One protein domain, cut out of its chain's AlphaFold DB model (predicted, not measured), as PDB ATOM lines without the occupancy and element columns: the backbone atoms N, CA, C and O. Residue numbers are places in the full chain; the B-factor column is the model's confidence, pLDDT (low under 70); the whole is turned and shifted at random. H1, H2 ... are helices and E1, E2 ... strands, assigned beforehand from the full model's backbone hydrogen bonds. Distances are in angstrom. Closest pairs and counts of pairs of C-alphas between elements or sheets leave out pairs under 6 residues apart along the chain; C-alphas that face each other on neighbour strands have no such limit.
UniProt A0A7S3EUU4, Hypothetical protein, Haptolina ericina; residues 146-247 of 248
ATOM      1  N   ASP A 146      17.520  -5.780  -8.615       95.75
ATOM      2  CA  ASP A 146      18.382  -5.609  -9.790       95.75
ATOM      3  C   ASP A 146      18.016  -6.676 -10.831       95.75
ATOM      4  O   ASP A 146      17.734  -6.360 -11.989       95.75
ATOM      5  N   ALA A 147      17.913  -7.937 -10.401       94.50
ATOM      6  CA  ALA A 147      17.467  -9.032 -11.251       94.50
ATOM      7  C   ALA A 147      16.001  -8.875 -11.693       94.50
ATOM      8  O   ALA A 147      15.702  -9.099 -12.869       94.50
ATOM      9  N   PHE A 148      15.086  -8.489 -10.792       96.31
ATOM     10  CA  PHE A 148      13.675  -8.292 -11.152       96.31
ATOM     11  C   PHE A 148      13.472  -7.163 -12.154       96.31
ATOM     12  O   PHE A 148      12.759  -7.355 -13.141       96.31
ATOM     13  N   LEU A 149      14.151  -6.030 -11.981       96.44
ATOM     14  CA  LEU A 149      14.010  -4.918 -12.907       96.44
ATOM     15  C   LEU A 149      14.587  -5.271 -14.282       96.44
ATOM     16  O   LEU A 149      13.920  -5.057 -15.293       96.44
ATOM     17  N   MET A 150      15.794  -5.843 -14.321       94.88
ATOM     18  CA  MET A 150      16.515  -6.094 -15.572       94.88
ATOM     19  C   MET A 150      15.949  -7.256 -16.389       94.88
ATOM     20  O   MET A 150      15.984  -7.202 -17.616       94.88
ATOM     21  N   HIS A 151      15.457  -8.312 -15.737       93.38
ATOM     22  CA  HIS A 151      15.017  -9.526 -16.434       93.38
ATOM     23  C   HIS A 151      13.500  -9.696 -16.481       93.38
ATOM     24  O   HIS A 151      12.999 -10.352 -17.390       93.38
ATOM     25  N   TYR A 152      12.768  -9.102 -15.536       95.31
ATOM     26  CA  TYR A 152      11.323  -9.300 -15.405       95.31
ATOM     27  C   TYR A 152      10.513  -8.003 -15.515       95.31
ATOM     28  O   TYR A 152       9.289  -8.059 -15.609       95.31
ATOM     29  N   GLY A 153      11.170  -6.839 -15.535       95.88
ATOM     30  CA  GLY A 153      10.521  -5.549 -15.748       95.88
ATOM     31  C   GLY A 153       9.667  -5.065 -14.575       95.88
ATOM     32  O   GLY A 153       8.722  -4.310 -14.798       95.88
ATOM     33  N   PHE A 154       9.968  -5.480 -13.339       97.25
ATOM     34  CA  PHE A 154       9.269  -5.006 -12.140       97.25
ATOM     35  C   PHE A 154      10.210  -4.831 -10.939       97.25
ATOM     36  O   PHE A 154      11.337  -5.313 -10.939       97.25
ATOM     37  N   VAL A 155       9.727  -4.140  -9.905       97.31
ATOM     38  CA  VAL A 155      10.401  -3.976  -8.610       97.31
ATOM     39  C   VAL A 155       9.454  -4.471  -7.526       97.31
ATOM     40  O   VAL A 155       8.288  -4.080  -7.491       97.31
ATOM     41  N   GLU A 156       9.936  -5.337  -6.641       95.75
ATOM     42  CA  GLU A 156       9.186  -5.781  -5.475       95.75
ATOM     43  C   GLU A 156       9.549  -4.922  -4.261       95.75
ATOM     44  O   GLU A 156      10.695  -4.888  -3.799       95.75
ATOM     45  N   ARG A 157       8.548  -4.221  -3.726       94.62
ATOM     46  CA  ARG A 157       8.710  -3.408  -2.520       94.62
ATOM     47  C   ARG A 157       8.939  -4.299  -1.309       94.62
ATOM     48  O   ARG A 157       8.191  -5.249  -1.090       94.62
ATOM     49  N   GLY A 158       9.942  -3.971  -0.500       92.44
ATOM     50  CA  GLY A 158      10.287  -4.778   0.666       92.44
ATOM     51  C   GLY A 158      10.809  -6.175   0.322       92.44
ATOM     52  O   GLY A 158      10.684  -7.071   1.156       92.44
ATOM     53  N   ASN A 159      11.394  -6.367  -0.868       93.81
ATOM     54  CA  ASN A 159      11.996  -7.638  -1.266       93.81
ATOM     55  C   ASN A 159      12.995  -8.120  -0.181       93.81
ATOM     56  O   ASN A 159      13.975  -7.418   0.110       93.81
ATOM     57  N   PRO A 160      12.778  -9.297   0.441       92.06
ATOM     58  CA  PRO A 160      13.653  -9.815   1.493       92.06
ATOM     59  C   PRO A 160      15.063 -10.142   0.985       92.06
ATOM     60  O   PRO A 160      16.022 -10.063   1.752       92.06
ATOM     61  N   ALA A 161      15.192 -10.470  -0.301       92.62
ATOM     62  CA  ALA A 161      16.448 -10.768  -0.967       92.62
ATOM     63  C   ALA A 161      17.119  -9.527  -1.577       92.62
ATOM     64  O   ALA A 161      18.130  -9.677  -2.263       92.62
ATOM     65  N   GLN A 162      16.595  -8.316  -1.329       94.56
ATOM     66  CA  GLN A 162      17.206  -7.079  -1.813       94.56
ATOM     67  C   GLN A 162      18.675  -7.003  -1.399       94.56
ATOM     68  O   GLN A 162      19.005  -7.160  -0.218       94.56
ATOM     69  N   GLN A 163      19.532  -6.698  -2.375       93.69
ATOM     70  CA  GLN A 163      20.955  -6.493  -2.164       93.69
ATOM     71  C   GLN A 163      21.404  -5.087  -2.576       93.69
ATOM     72  O   GLN A 163      20.735  -4.391  -3.337       93.69
ATOM     73  N   ALA A 164      22.541  -4.648  -2.043       92.25
ATOM     74  CA  ALA A 164      23.250  -3.457  -2.490       92.25
ATOM     75  C   ALA A 164      24.741  -3.763  -2.593       92.25
ATOM     76  O   ALA A 164      25.310  -4.440  -1.738       92.25
ATOM     77  N   THR A 165      25.380  -3.243  -3.636       91.19
ATOM     78  CA  THR A 165      26.826  -3.362  -3.814       91.19
ATOM     79  C   THR A 165      27.508  -2.095  -3.313       91.19
ATOM     80  O   THR A 165      27.193  -1.004  -3.782       91.19
ATOM     81  N   LEU A 166      28.454  -2.246  -2.387       90.00
ATOM     82  CA  LEU A 166      29.312  -1.174  -1.891       90.00
ATOM     83  C   LEU A 166      30.743  -1.382  -2.370       90.00
ATOM     84  O   LEU A 166      31.323  -2.449  -2.169       90.00
ATOM     85  N   ALA A 167      31.320  -0.346  -2.970       87.88
ATOM     86  CA  ALA A 167      32.739  -0.299  -3.283       87.88
ATOM     87  C   ALA A 167      33.467   0.484  -2.188       87.88
ATOM     88  O   ALA A 167      33.133   1.636  -1.919       87.88
ATOM     89  N   LEU A 168      34.461  -0.143  -1.565       85.56
ATOM     90  CA  LEU A 168      35.296   0.493  -0.557       85.56
ATOM     91  C   LEU A 168      36.653   0.882  -1.137       85.56
ATOM     92  O   LEU A 168      37.258   0.091  -1.874       85.56
ATOM     93  N   PRO A 169      37.157   2.076  -0.789       83.44
ATOM     94  CA  PRO A 169      38.494   2.485  -1.174       83.44
ATOM     95  C   PRO A 169      39.547   1.626  -0.455       83.44
ATOM     96  O   PRO A 169      39.273   0.969   0.554       83.44
ATOM     97  N   ALA A 170      40.758   1.579  -1.017       82.62
ATOM     98  CA  ALA A 170      41.820   0.668  -0.578       82.62
ATOM     99  C   ALA A 170      42.234   0.869   0.893       82.62
ATOM    100  O   ALA A 170      42.598  -0.087   1.572       82.62
ATOM    101  N   ASP A 171      42.142   2.098   1.391       80.81
ATOM    102  CA  ASP A 171      42.414   2.493   2.774       80.81
ATOM    103  C   ASP A 171      41.332   2.040   3.770       80.81
ATOM    104  O   ASP A 171      41.629   1.840   4.945       80.81
ATOM    105  N   ALA A 172      40.103   1.799   3.305       73.56
ATOM    106  CA  ALA A 172      38.988   1.279   4.103       73.56
ATOM    107  C   ALA A 172      38.840  -0.256   4.025       73.56
ATOM    108  O   ALA A 172      37.787  -0.802   4.354       73.56
ATOM    109  N   GLY A 173      39.885  -0.956   3.571       73.56
ATOM    110  CA  GLY A 173      39.909  -2.412   3.406       73.56
ATOM    111  C   GLY A 173      39.828  -2.880   1.954       73.56
ATOM    112  O   GLY A 173      40.173  -4.028   1.698       73.56
ATOM    113  N   GLY A 174      39.461  -1.995   1.017       81.69
ATOM    114  CA  GLY A 174      39.449  -2.253  -0.423       81.69
ATOM    115  C   GLY A 174      38.448  -3.317  -0.884       81.69
ATOM    116  O   GLY A 174      38.270  -4.365  -0.272       81.69
ATOM    117  N   GLY A 175      37.813  -3.080  -2.029       86.19
ATOM    118  CA  GLY A 175      37.042  -4.107  -2.734       86.19
ATOM    119  C   GLY A 175      35.545  -3.841  -2.783       86.19
ATOM    120  O   GLY A 175      35.077  -2.727  -2.557       86.19
ATOM    121  N   THR A 176      34.795  -4.872  -3.163       88.19
ATOM    122  CA  THR A 176      33.371  -4.770  -3.486       88.19
ATOM    123  C   THR A 176      32.580  -5.755  -2.651       88.19
ATOM    124  O   THR A 176      32.731  -6.959  -2.836       88.19
ATOM    125  N   PHE A 177      31.716  -5.230  -1.788       89.19
ATOM    126  CA  PHE A 177      30.927  -5.984  -0.823       89.19
ATOM    127  C   PHE A 177      29.455  -5.974  -1.223       89.19
ATOM    128  O   PHE A 177      28.931  -4.943  -1.649       89.19
ATOM    129  N   ARG A 178      28.770  -7.107  -1.050       89.94
ATOM    130  CA  ARG A 178      27.313  -7.192  -1.204       89.94
ATOM    131  C   ARG A 178      26.643  -7.203   0.159       89.94
ATOM    132  O   ARG A 178      26.970  -8.015   1.024       89.94
ATOM    133  N   LEU A 179      25.701  -6.296   0.331       90.50
ATOM    134  CA  LEU A 179      24.856  -6.167   1.505       90.50
ATOM    135  C   LEU A 179      23.481  -6.725   1.203       90.50
ATOM    136  O   LEU A 179      22.938  -6.411   0.155       90.50
ATOM    137  N   GLY A 180      22.905  -7.483   2.125       90.56
ATOM    138  CA  GLY A 180      21.494  -7.852   2.133       90.56
ATOM    139  C   GLY A 180      20.841  -7.448   3.452       90.56
ATOM    140  O   GLY A 180      21.509  -6.971   4.372       90.56
ATOM    141  N   ARG A 181      19.525  -7.648   3.573       84.19
ATOM    142  CA  ARG A 181      18.788  -7.333   4.814       84.19
ATOM    143  C   ARG A 181      19.230  -8.173   6.018       84.19
ATOM    144  O   ARG A 181      19.144  -7.701   7.142       84.19
ATOM    145  N   ALA A 182      19.691  -9.402   5.789       78.56
ATOM    146  CA  ALA A 182      20.112 -10.329   6.844       78.56
ATOM    147  C   ALA A 182      21.613 -10.248   7.193       78.56
ATOM    148  O   ALA A 182      22.081 -11.001   8.044       78.56
ATOM    149  N   GLY A 183      22.383  -9.383   6.526       80.38
ATOM    150  CA  GLY A 183      23.837  -9.336   6.666       80.38
ATOM    151  C   GLY A 183      24.563  -9.220   5.328       80.38
ATOM    152  O   GLY A 183      23.959  -8.956   4.286       80.38
ATOM    153  N   THR A 184      25.883  -9.365   5.359       73.19
ATOM    154  CA  THR A 184      26.704  -9.435   4.147       73.19
ATOM    155  C   THR A 184      26.370 -10.711   3.371       73.19
ATOM    156  O   THR A 184      26.146 -11.770   3.954       73.19
ATOM    157  N   VAL A 185      26.305 -10.609   2.044       71.44
ATOM    158  CA  VAL A 185      25.943 -11.720   1.156       71.44
ATOM    159  C   VAL A 185      27.193 -12.208   0.426       71.44
ATOM    160  O   VAL A 185      27.841 -11.441  -0.284       71.44
ATOM    161  N   GLY A 186      27.520 -13.494   0.577       67.62
ATOM    162  CA  GLY A 186      28.637 -14.153  -0.115       67.62
ATOM    163  C   GLY A 186      29.801 -14.564   0.796       67.62
ATOM    164  O   GLY A 186      29.687 -14.574   2.016       67.62
ATOM    165  N   THR A 187      30.922 -14.953   0.179       55.53
ATOM    166  CA  THR A 187      32.087 -15.580   0.840       55.53
ATOM    167  C   THR A 187      33.194 -14.605   1.248       55.53
ATOM    168  O   THR A 187      34.223 -15.035   1.768       55.53
ATOM    169  N   GLN A 188      33.032 -13.302   1.009       61.19
ATOM    170  CA  GLN A 188      34.033 -12.324   1.429       61.19
ATOM    171  C   GLN A 188      34.013 -12.150   2.949       61.19
ATOM    172  O   GLN A 188      32.945 -12.057   3.556       61.19
ATOM    173  N   ALA A 189      35.205 -12.090   3.551       62.19
ATOM    174  CA  ALA A 189      35.362 -11.801   4.970       62.19
ATOM    175  C   ALA A 189      34.614 -10.504   5.306       62.19
ATOM    176  O   ALA A 189      34.885  -9.451   4.727       62.19
ATOM    177  N   SER A 190      33.639 -10.595   6.210       69.25
ATOM    178  CA  SER A 190      32.846  -9.442   6.618       69.25
ATOM    179  C   SER A 190      33.753  -8.428   7.308       69.25
ATOM    180  O   SER A 190      34.400  -8.755   8.306       69.25
ATOM    181  N   LEU A 191      33.780  -7.201   6.797       78.62
ATOM    182  CA  LEU A 191      34.412  -6.088   7.494       78.62
ATOM    183  C   LEU A 191      33.713  -5.816   8.835       78.62
ATOM    184  O   LEU A 191      32.555  -6.213   9.020       78.62
ATOM    185  N   PRO A 192      34.388  -5.121   9.769       86.81
ATOM    186  CA  PRO A 192      33.750  -4.659  10.992       86.81
ATOM    187  C   PRO A 192      32.450  -3.912  10.680       86.81
ATOM    188  O   PRO A 192      32.388  -3.118   9.737       86.81
ATOM    189  N   ARG A 193      31.407  -4.156  11.483       85.75
ATOM    190  CA  ARG A 193      30.084  -3.546  11.279       85.75
ATOM    191  C   ARG A 193      30.154  -2.023  11.224       85.75
ATOM    192  O   ARG A 193      29.510  -1.436  10.363       85.75
ATOM    193  N   ASP A 194      30.985  -1.399  12.056       87.88
ATOM    194  CA  ASP A 194      31.173   0.057  12.059       87.88
ATOM    195  C   ASP A 194      31.741   0.581  10.732       87.88
ATOM    196  O   ASP A 194      31.294   1.614  10.234       87.88
ATOM    197  N   THR A 195      32.667  -0.155  10.110       88.50
ATOM    198  CA  THR A 195      33.200   0.182   8.782       88.50
ATOM    199  C   THR A 195      32.103   0.097   7.724       88.50
ATOM    200  O   THR A 195      31.944   1.021   6.927       88.50
ATOM    201  N   MET A 196      31.306  -0.977   7.741       88.56
ATOM    202  CA  MET A 196      30.186  -1.145   6.805       88.56
ATOM    203  C   MET A 196      29.120  -0.068   7.001       88.56
ATOM    204  O   MET A 196      28.604   0.477   6.026       88.56
ATOM    205  N   ARG A 197      28.832   0.289   8.251       90.56
ATOM    206  CA  ARG A 197      27.907   1.358   8.611       90.56
ATOM    207  C   ARG A 197      28.373   2.702   8.064       90.56
ATOM    208  O   ARG A 197      27.608   3.382   7.383       90.56
ATOM    209  N   GLN A 198      29.631   3.062   8.309       90.62
ATOM    210  CA  GLN A 198      30.202   4.310   7.812       90.62
ATOM    211  C   GLN A 198      30.176   4.362   6.280       90.62
ATOM    212  O   GLN A 198      29.842   5.393   5.701       90.62
ATOM    213  N   ALA A 199      30.464   3.241   5.621       91.94
ATOM    214  CA  ALA A 199      30.384   3.130   4.172       91.94
ATOM    215  C   ALA A 199      28.959   3.324   3.637       91.94
ATOM    216  O   ALA A 199      28.767   4.075   2.685       91.94
ATOM    217  N   CYS A 200      27.958   2.707   4.274       93.50
ATOM    218  CA  CYS A 200      26.550   2.911   3.926       93.50
ATOM    219  C   CYS A 200      26.144   4.379   4.074       93.50
ATOM    220  O   CYS A 200      25.453   4.907   3.208       93.50
ATOM    221  N   MET A 201      26.589   5.046   5.146       94.00
ATOM    222  CA  MET A 201      26.295   6.461   5.378       94.00
ATOM    223  C   MET A 201      26.893   7.352   4.287       94.00
ATOM    224  O   MET A 201      26.195   8.222   3.770       94.00
ATOM    225  N   VAL A 202      28.158   7.128   3.926       93.94
ATOM    226  CA  VAL A 202      28.836   7.884   2.860       93.94
ATOM    227  C   VAL A 202      28.149   7.657   1.514       93.94
ATOM    228  O   VAL A 202      27.847   8.622   0.816       93.94
ATOM    229  N   GLU A 203      27.843   6.404   1.175       94.81
ATOM    230  CA  GLU A 203      27.128   6.055  -0.057       94.81
ATOM    231  C   GLU A 203      25.747   6.726  -0.110       94.81
ATOM    232  O   GLU A 203      25.395   7.344  -1.112       94.81
ATOM    233  N   LEU A 204      24.974   6.656   0.979       95.94
ATOM    234  CA  LEU A 204      23.639   7.250   1.067       95.94
ATOM    235  C   LEU A 204      23.685   8.781   0.939       95.94
ATOM    236  O   LEU A 204      22.847   9.359   0.249       95.94
ATOM    237  N   GLN A 205      24.673   9.436   1.559       95.88
ATOM    238  CA  GLN A 205      24.897  10.884   1.445       95.88
ATOM    239  C   GLN A 205      25.350  11.308   0.043       95.88
ATOM    240  O   GLN A 205      25.055  12.424  -0.379       95.88
ATOM    241  N   GLY A 206      26.049  10.430  -0.680       95.56
ATOM    242  CA  GLY A 206      26.486  10.662  -2.056       95.56
ATOM    243  C   GLY A 206      25.374  10.530  -3.102       95.56
ATOM    244  O   GLY A 206      25.581  10.894  -4.262       95.56
ATOM    245  N   MET A 207      24.193  10.022  -2.734       97.00
ATOM    246  CA  MET A 207      23.092   9.844  -3.679       97.00
ATOM    247  C   MET A 207      22.428  11.176  -4.061       97.00
ATOM    248  O   MET A 207      22.225  12.043  -3.214       97.00
ATOM    249  N   PRO A 208      21.980  11.337  -5.321       97.75
ATOM    250  CA  PRO A 208      21.450  12.611  -5.821       97.75
ATOM    251  C   PRO A 208      20.079  13.009  -5.249       97.75
ATOM    252  O   PRO A 208      19.604  14.112  -5.496       97.75
ATOM    253  N   THR A 209      19.392  12.105  -4.549       98.12
ATOM    254  CA  THR A 209      18.027  12.300  -4.033       98.12
ATOM    255  C   THR A 209      17.900  11.641  -2.663       98.12
ATOM    256  O   THR A 209      18.524  10.608  -2.419       98.12
ATOM    257  N   SER A 210      17.056  12.178  -1.781       98.19
ATOM    258  CA  SER A 210      16.780  11.562  -0.475       98.19
ATOM    259  C   SER A 210      15.676  10.501  -0.552       98.19
ATOM    260  O   SER A 210      14.982  10.379  -1.564       98.19
ATOM    261  N   ILE A 211      15.508   9.732   0.530       98.12
ATOM    262  CA  ILE A 211      14.390   8.789   0.702       98.12
ATOM    263  C   ILE A 211      13.052   9.538   0.693       98.12
ATOM    264  O   ILE A 211      12.154   9.156  -0.054       98.12
ATOM    265  N   GLN A 212      12.936  10.638   1.452       98.06
ATOM    266  CA  GLN A 212      11.686  11.411   1.505       98.06
ATOM    267  C   GLN A 212      11.322  11.996   0.137       98.06
ATOM    268  O   GLN A 212      10.153  12.012  -0.237       98.06
ATOM    269  N   TRP A 213      12.323  12.449  -0.624       98.06
ATOM    270  CA  TRP A 213      12.103  12.977  -1.966       98.06
ATOM    271  C   TRP A 213      11.551  11.899  -2.904       98.06
ATOM    272  O   TRP A 213      10.598  12.153  -3.634       98.06
ATOM    273  N   ASP A 214      12.110  10.683  -2.869       98.44
ATOM    274  CA  ASP A 214      11.630   9.573  -3.702       98.44
ATOM    275  C   ASP A 214      10.215   9.142  -3.324       98.44
ATOM    276  O   ASP A 214       9.394   8.909  -4.209       98.44
ATOM    277  N   GLN A 215       9.910   9.084  -2.027       98.06
ATOM    278  CA  GLN A 215       8.561   8.803  -1.534       98.06
ATOM    279  C   GLN A 215       7.565   9.855  -2.036       98.06
ATOM    280  O   GLN A 215       6.555   9.502  -2.642       98.06
ATOM    281  N   GLN A 216       7.895  11.141  -1.892       97.81
ATOM    282  CA  GLN A 216       7.057  12.232  -2.385       97.81
ATOM    283  C   GLN A 216       6.869  12.169  -3.908       97.81
ATOM    284  O   GLN A 216       5.763  12.390  -4.405       97.81
ATOM    285  N   LEU A 217       7.924  11.846  -4.663       97.56
ATOM    286  CA  LEU A 217       7.827  11.692  -6.111       97.56
ATOM    287  C   LEU A 217       6.900  10.524  -6.491       97.56
ATOM    288  O   LEU A 217       6.136  10.643  -7.444       97.56
ATOM    289  N   LEU A 218       6.935   9.409  -5.757       97.44
ATOM    290  CA  LEU A 218       6.048   8.267  -6.004       97.44
ATOM    291  C   LEU A 218       4.581   8.559  -5.665       97.44
ATOM    292  O   LEU A 218       3.700   7.973  -6.305       97.44
ATOM    293  N   GLU A 219       4.331   9.420  -4.680       96.44
ATOM    294  CA  GLU A 219       2.991   9.815  -4.234       96.44
ATOM    295  C   GLU A 219       2.345  10.859  -5.149       96.44
ATOM    296  O   GLU A 219       1.183  10.712  -5.522       96.44
ATOM    297  N   VAL A 220       3.087  11.909  -5.512       92.94
ATOM    298  CA  VAL A 220       2.535  13.108  -6.169       92.94
ATOM    299  C   VAL A 220       2.929  13.202  -7.646       92.94
ATOM    300  O   VAL A 220       2.294  13.917  -8.419       92.94
ATOM    301  N   GLY A 221       3.981  12.497  -8.063       85.81
ATOM    302  CA  GLY A 221       4.495  12.569  -9.424       85.81
ATOM    303  C   GLY A 221       3.614  11.836 -10.434       85.81
ATOM    304  O   GLY A 221       3.326  10.645 -10.281       85.81
ATOM    305  N   ASP A 222       3.273  12.526 -11.524       95.88
ATOM    306  CA  ASP A 222       2.741  11.904 -12.740       95.88
ATOM    307  C   ASP A 222       3.879  11.196 -13.491       95.88
ATOM    308  O   ASP A 222       4.507  11.724 -14.412       95.88
ATOM    309  N   LEU A 223       4.244  10.016 -12.990       97.12
ATOM    310  CA  LEU A 223       5.312   9.193 -13.539       97.12
ATOM    311  C   LEU A 223       4.744   8.141 -14.487       97.12
ATOM    312  O   LEU A 223       3.847   7.379 -14.120       97.12
ATOM    313  N   SER A 224       5.381   7.992 -15.651       97.38
ATOM    314  CA  SER A 224       5.202   6.781 -16.458       97.38
ATOM    315  C   SER A 224       5.565   5.533 -15.644       97.38
ATOM    316  O   SER A 224       6.401   5.594 -14.737       97.38
ATOM    317  N   THR A 225       5.009   4.373 -15.999       96.31
ATOM    318  CA  THR A 225       5.297   3.101 -15.313       96.31
ATOM    319  C   THR A 225       6.798   2.814 -15.224       96.31
ATOM    320  O   THR A 225       7.294   2.460 -14.159       96.31
ATOM    321  N   ARG A 226       7.553   3.043 -16.308       96.88
ATOM    322  CA  ARG A 226       9.008   2.817 -16.333       96.88
ATOM    323  C   ARG A 226       9.760   3.790 -15.419       96.88
ATOM    324  O   ARG A 226      10.678   3.380 -14.716       96.88
ATOM    325  N   CYS A 227       9.351   5.060 -15.383       97.88
ATOM    326  CA  CYS A 227       9.928   6.039 -14.459       97.88
ATOM    327  C   CYS A 227       9.618   5.687 -13.001       97.88
ATOM    328  O   CYS A 227      10.502   5.784 -12.156       97.88
ATOM    329  N   ARG A 228       8.393   5.233 -12.713       97.88
ATOM    330  CA  ARG A 228       7.995   4.770 -11.381       97.88
ATOM    331  C   ARG A 228       8.866   3.605 -10.913       97.88
ATOM    332  O   ARG A 228       9.417   3.696  -9.824       97.88
ATOM    333  N   LEU A 229       9.076   2.589 -11.754       98.00
ATOM    334  CA  LEU A 229       9.954   1.455 -11.435       98.00
ATOM    335  C   LEU A 229      11.394   1.896 -11.139       98.00
ATOM    336  O   LEU A 229      11.990   1.429 -10.176       98.00
ATOM    337  N   ALA A 230      11.945   2.836 -11.911       97.94
ATOM    338  CA  ALA A 230      13.289   3.359 -11.656       97.94
ATOM    339  C   ALA A 230      13.396   4.089 -10.301       97.94
ATOM    340  O   ALA A 230      14.423   4.000  -9.623       97.94
ATOM    341  N   VAL A 231      12.341   4.804  -9.896       98.25
ATOM    342  CA  VAL A 231      12.276   5.489  -8.595       98.25
ATOM    343  C   VAL A 231      12.093   4.485  -7.454       98.25
ATOM    344  O   VAL A 231      12.775   4.595  -6.441       98.25
ATOM    345  N   GLU A 232      11.239   3.475  -7.621       98.06
ATOM    346  CA  GLU A 232      11.060   2.397  -6.640       98.06
ATOM    347  C   GLU A 232      12.352   1.603  -6.435       98.06
ATOM    348  O   GLU A 232      12.761   1.381  -5.299       98.06
ATOM    349  N   TRP A 233      13.043   1.251  -7.522       98.00
ATOM    350  CA  TRP A 233      14.314   0.529  -7.474       98.00
ATOM    351  C   TRP A 233      15.366   1.273  -6.643       98.00
ATOM    352  O   TRP A 233      15.954   0.712  -5.716       98.00
ATOM    353  N   ARG A 234      15.582   2.568  -6.921       97.50
ATOM    354  CA  ARG A 234      16.572   3.348  -6.162       97.50
ATOM    355  C   ARG A 234      16.129   3.612  -4.722       97.50
ATOM    356  O   ARG A 234      16.988   3.712  -3.848       97.50
ATOM    357  N   LEU A 235      14.822   3.724  -4.465       97.94
ATOM    358  CA  LEU A 235      14.281   3.884  -3.118       97.94
ATOM    359  C   LEU A 235      14.551   2.632  -2.276       97.94
ATOM    360  O   LEU A 235      15.076   2.753  -1.173       97.94
ATOM    361  N   GLU A 236      14.277   1.436  -2.803       97.44
ATOM    362  CA  GLU A 236      14.555   0.168  -2.112       97.44
ATOM    363  C   GLU A 236      16.044   0.017  -1.768       97.44
ATOM    364  O   GLU A 236      16.387  -0.389  -0.655       97.44
ATOM    365  N   ARG A 237      16.946   0.434  -2.669       96.38
ATOM    366  CA  ARG A 237      18.387   0.483  -2.375       96.38
ATOM    367  C   ARG A 237      18.704   1.412  -1.201       96.38
ATOM    368  O   ARG A 237      19.470   1.030  -0.318       96.38
ATOM    369  N   LYS A 238      18.134   2.620  -1.164       97.44
ATOM    370  CA  LYS A 238      18.359   3.574  -0.063       97.44
ATOM    371  C   LYS A 238      17.824   3.058   1.263       97.44
ATOM    372  O   LYS A 238      18.513   3.183   2.266       97.44
ATOM    373  N   LEU A 239      16.639   2.450   1.258       96.81
ATOM    374  CA  LEU A 239      16.038   1.848   2.449       96.81
ATOM    375  C   LEU A 239      16.915   0.721   3.008       96.81
ATOM    376  O   LEU A 239      17.069   0.610   4.222       96.81
ATOM    377  N   LEU A 240      17.539  -0.086   2.142       95.62
ATOM    378  CA  LEU A 240      18.509  -1.088   2.579       95.62
ATOM    379  C   LEU A 240      19.735  -0.439   3.241       95.62
ATOM    380  O   LEU A 240      20.131  -0.861   4.326       95.62
ATOM    381  N   LEU A 241      20.322   0.590   2.627       95.19
ATOM    382  CA  LEU A 241      21.477   1.291   3.204       95.19
ATOM    383  C   LEU A 241      21.131   1.975   4.533       95.19
ATOM    384  O   LEU A 241      21.913   1.909   5.477       95.19
ATOM    385  N   GLU A 242      19.956   2.596   4.631       95.75
ATOM    386  CA  GLU A 242      19.469   3.222   5.862       95.75
ATOM    387  C   GLU A 242      19.286   2.188   6.979       95.75
ATOM    388  O   GLU A 242      19.713   2.433   8.107       95.75
ATOM    389  N   ALA A 243      18.744   1.005   6.667       93.69
ATOM    390  CA  ALA A 243      18.622  -0.083   7.633       93.69
ATOM    391  C   ALA A 243      19.991  -0.494   8.207       93.69
ATOM    392  O   ALA A 243      20.133  -0.619   9.421       93.69
ATOM    393  N   TRP A 244      21.018  -0.595   7.360       92.12
ATOM    394  CA  TRP A 244      22.402  -0.835   7.792       92.12
ATOM    395  C   TRP A 244      22.998   0.308   8.622       92.12
ATOM    396  O   TRP A 244      23.884   0.083   9.445       92.12
ATOM    397  N   CYS A 245      22.530   1.542   8.426       91.94
ATOM    398  CA  CYS A 245      22.957   2.697   9.219       91.94
ATOM    399  C   CYS A 245      22.306   2.740  10.612       91.94
ATOM    400  O   CYS A 245      22.887   3.314  11.545       91.94
ATOM    401  N   ALA A 246      21.094   2.190  10.728       88.19
ATOM    402  CA  ALA A 246      20.250   2.232  11.919       88.19
ATOM    403  C   ALA A 246      20.444   1.033  12.862       88.19
ATOM    404  O   ALA A 246      20.223   1.188  14.066       88.19
ATOM    405  N   ASP A 247      20.849  -0.125  12.334       76.75
ATOM    406  CA  ASP A 247      21.117  -1.330  13.123       76.75
ATOM    407  C   ASP A 247      22.261  -1.075  14.127       76.75
ATOM    408  O   ASP A 247      23.320  -0.554  13.756       76.75
TER     409      ASP A 247
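Overview. This is residues 146 to 247 of the 248 residues of the protein "Hypothetical protein" of Haptolina ericina (UniProt A0A7S3EUU4). A two-stranded hairpin, E1 and E2, stands beside the last part of one long helix, H4, with H2 packed on both E1 and that part of H4. H3 folds back along the first part of H4, and the short H1 lies away from H3, near residues 229 to 233 of H4. The printed part has 102 residues, mostly helix, in the order H1 E1 E2 H2 H3 H4, with an antiparallel sheet E1 - E2. It is compact, with a radius of gyration of the C-alphas of 14.4 A, and elongated, spanning 43 by 27 by 23 A.

Arrangement. E1, residues 163 to 168, and E2, residues 175 to 180, form an antiparallel hairpin at 154 degrees; N 166 and O 177 are within hydrogen-bond range at 2.8 A. H4, residues 225 to 246, is the hub; its closest C-alpha pair with E1 is Arg 237 and Ala 164, 6.3 A. H2, residues 193 to 205, touches residues 238 to 245 of H4, closest C-alphas Arg 197 and Cys 245, 5.2 A, opposite ways at an only just steep tilt of 37 degrees. H3, residues 211 to 220, and H4 form a helical hairpin at a shallow tilt of 30 degrees, closest C-alphas Ile 211 and Leu 235, 6.2 A. H1, residues 146 to 152, only just touches H4, with 3 pairs of C-alphas within 8 A, the closest those of Leu 149 and Leu 229, 7.7 A. H2 and H3 are apart. In H1, H2, H3 and H4 every O i to N i+4 pair is within hydrogen-bond range.

Along the chain. E1 begins at C-alpha 163 (20.955, -6.493, -2.164) and measures 16.0 A; E2 measures 16.7 A. H2 measures 18.2 A, and H4 31.1 A, from (5.297, 3.101, -15.313) to (20.250, 2.232, 11.919).

Size, cuts and confidence. The C-alphas farthest apart, those of Ala 189 and Asp 222, are 44.0 A apart. The printed part has no cut. The link from E2 to H2 is long, and its residues 186 to 190 have pLDDT under 70.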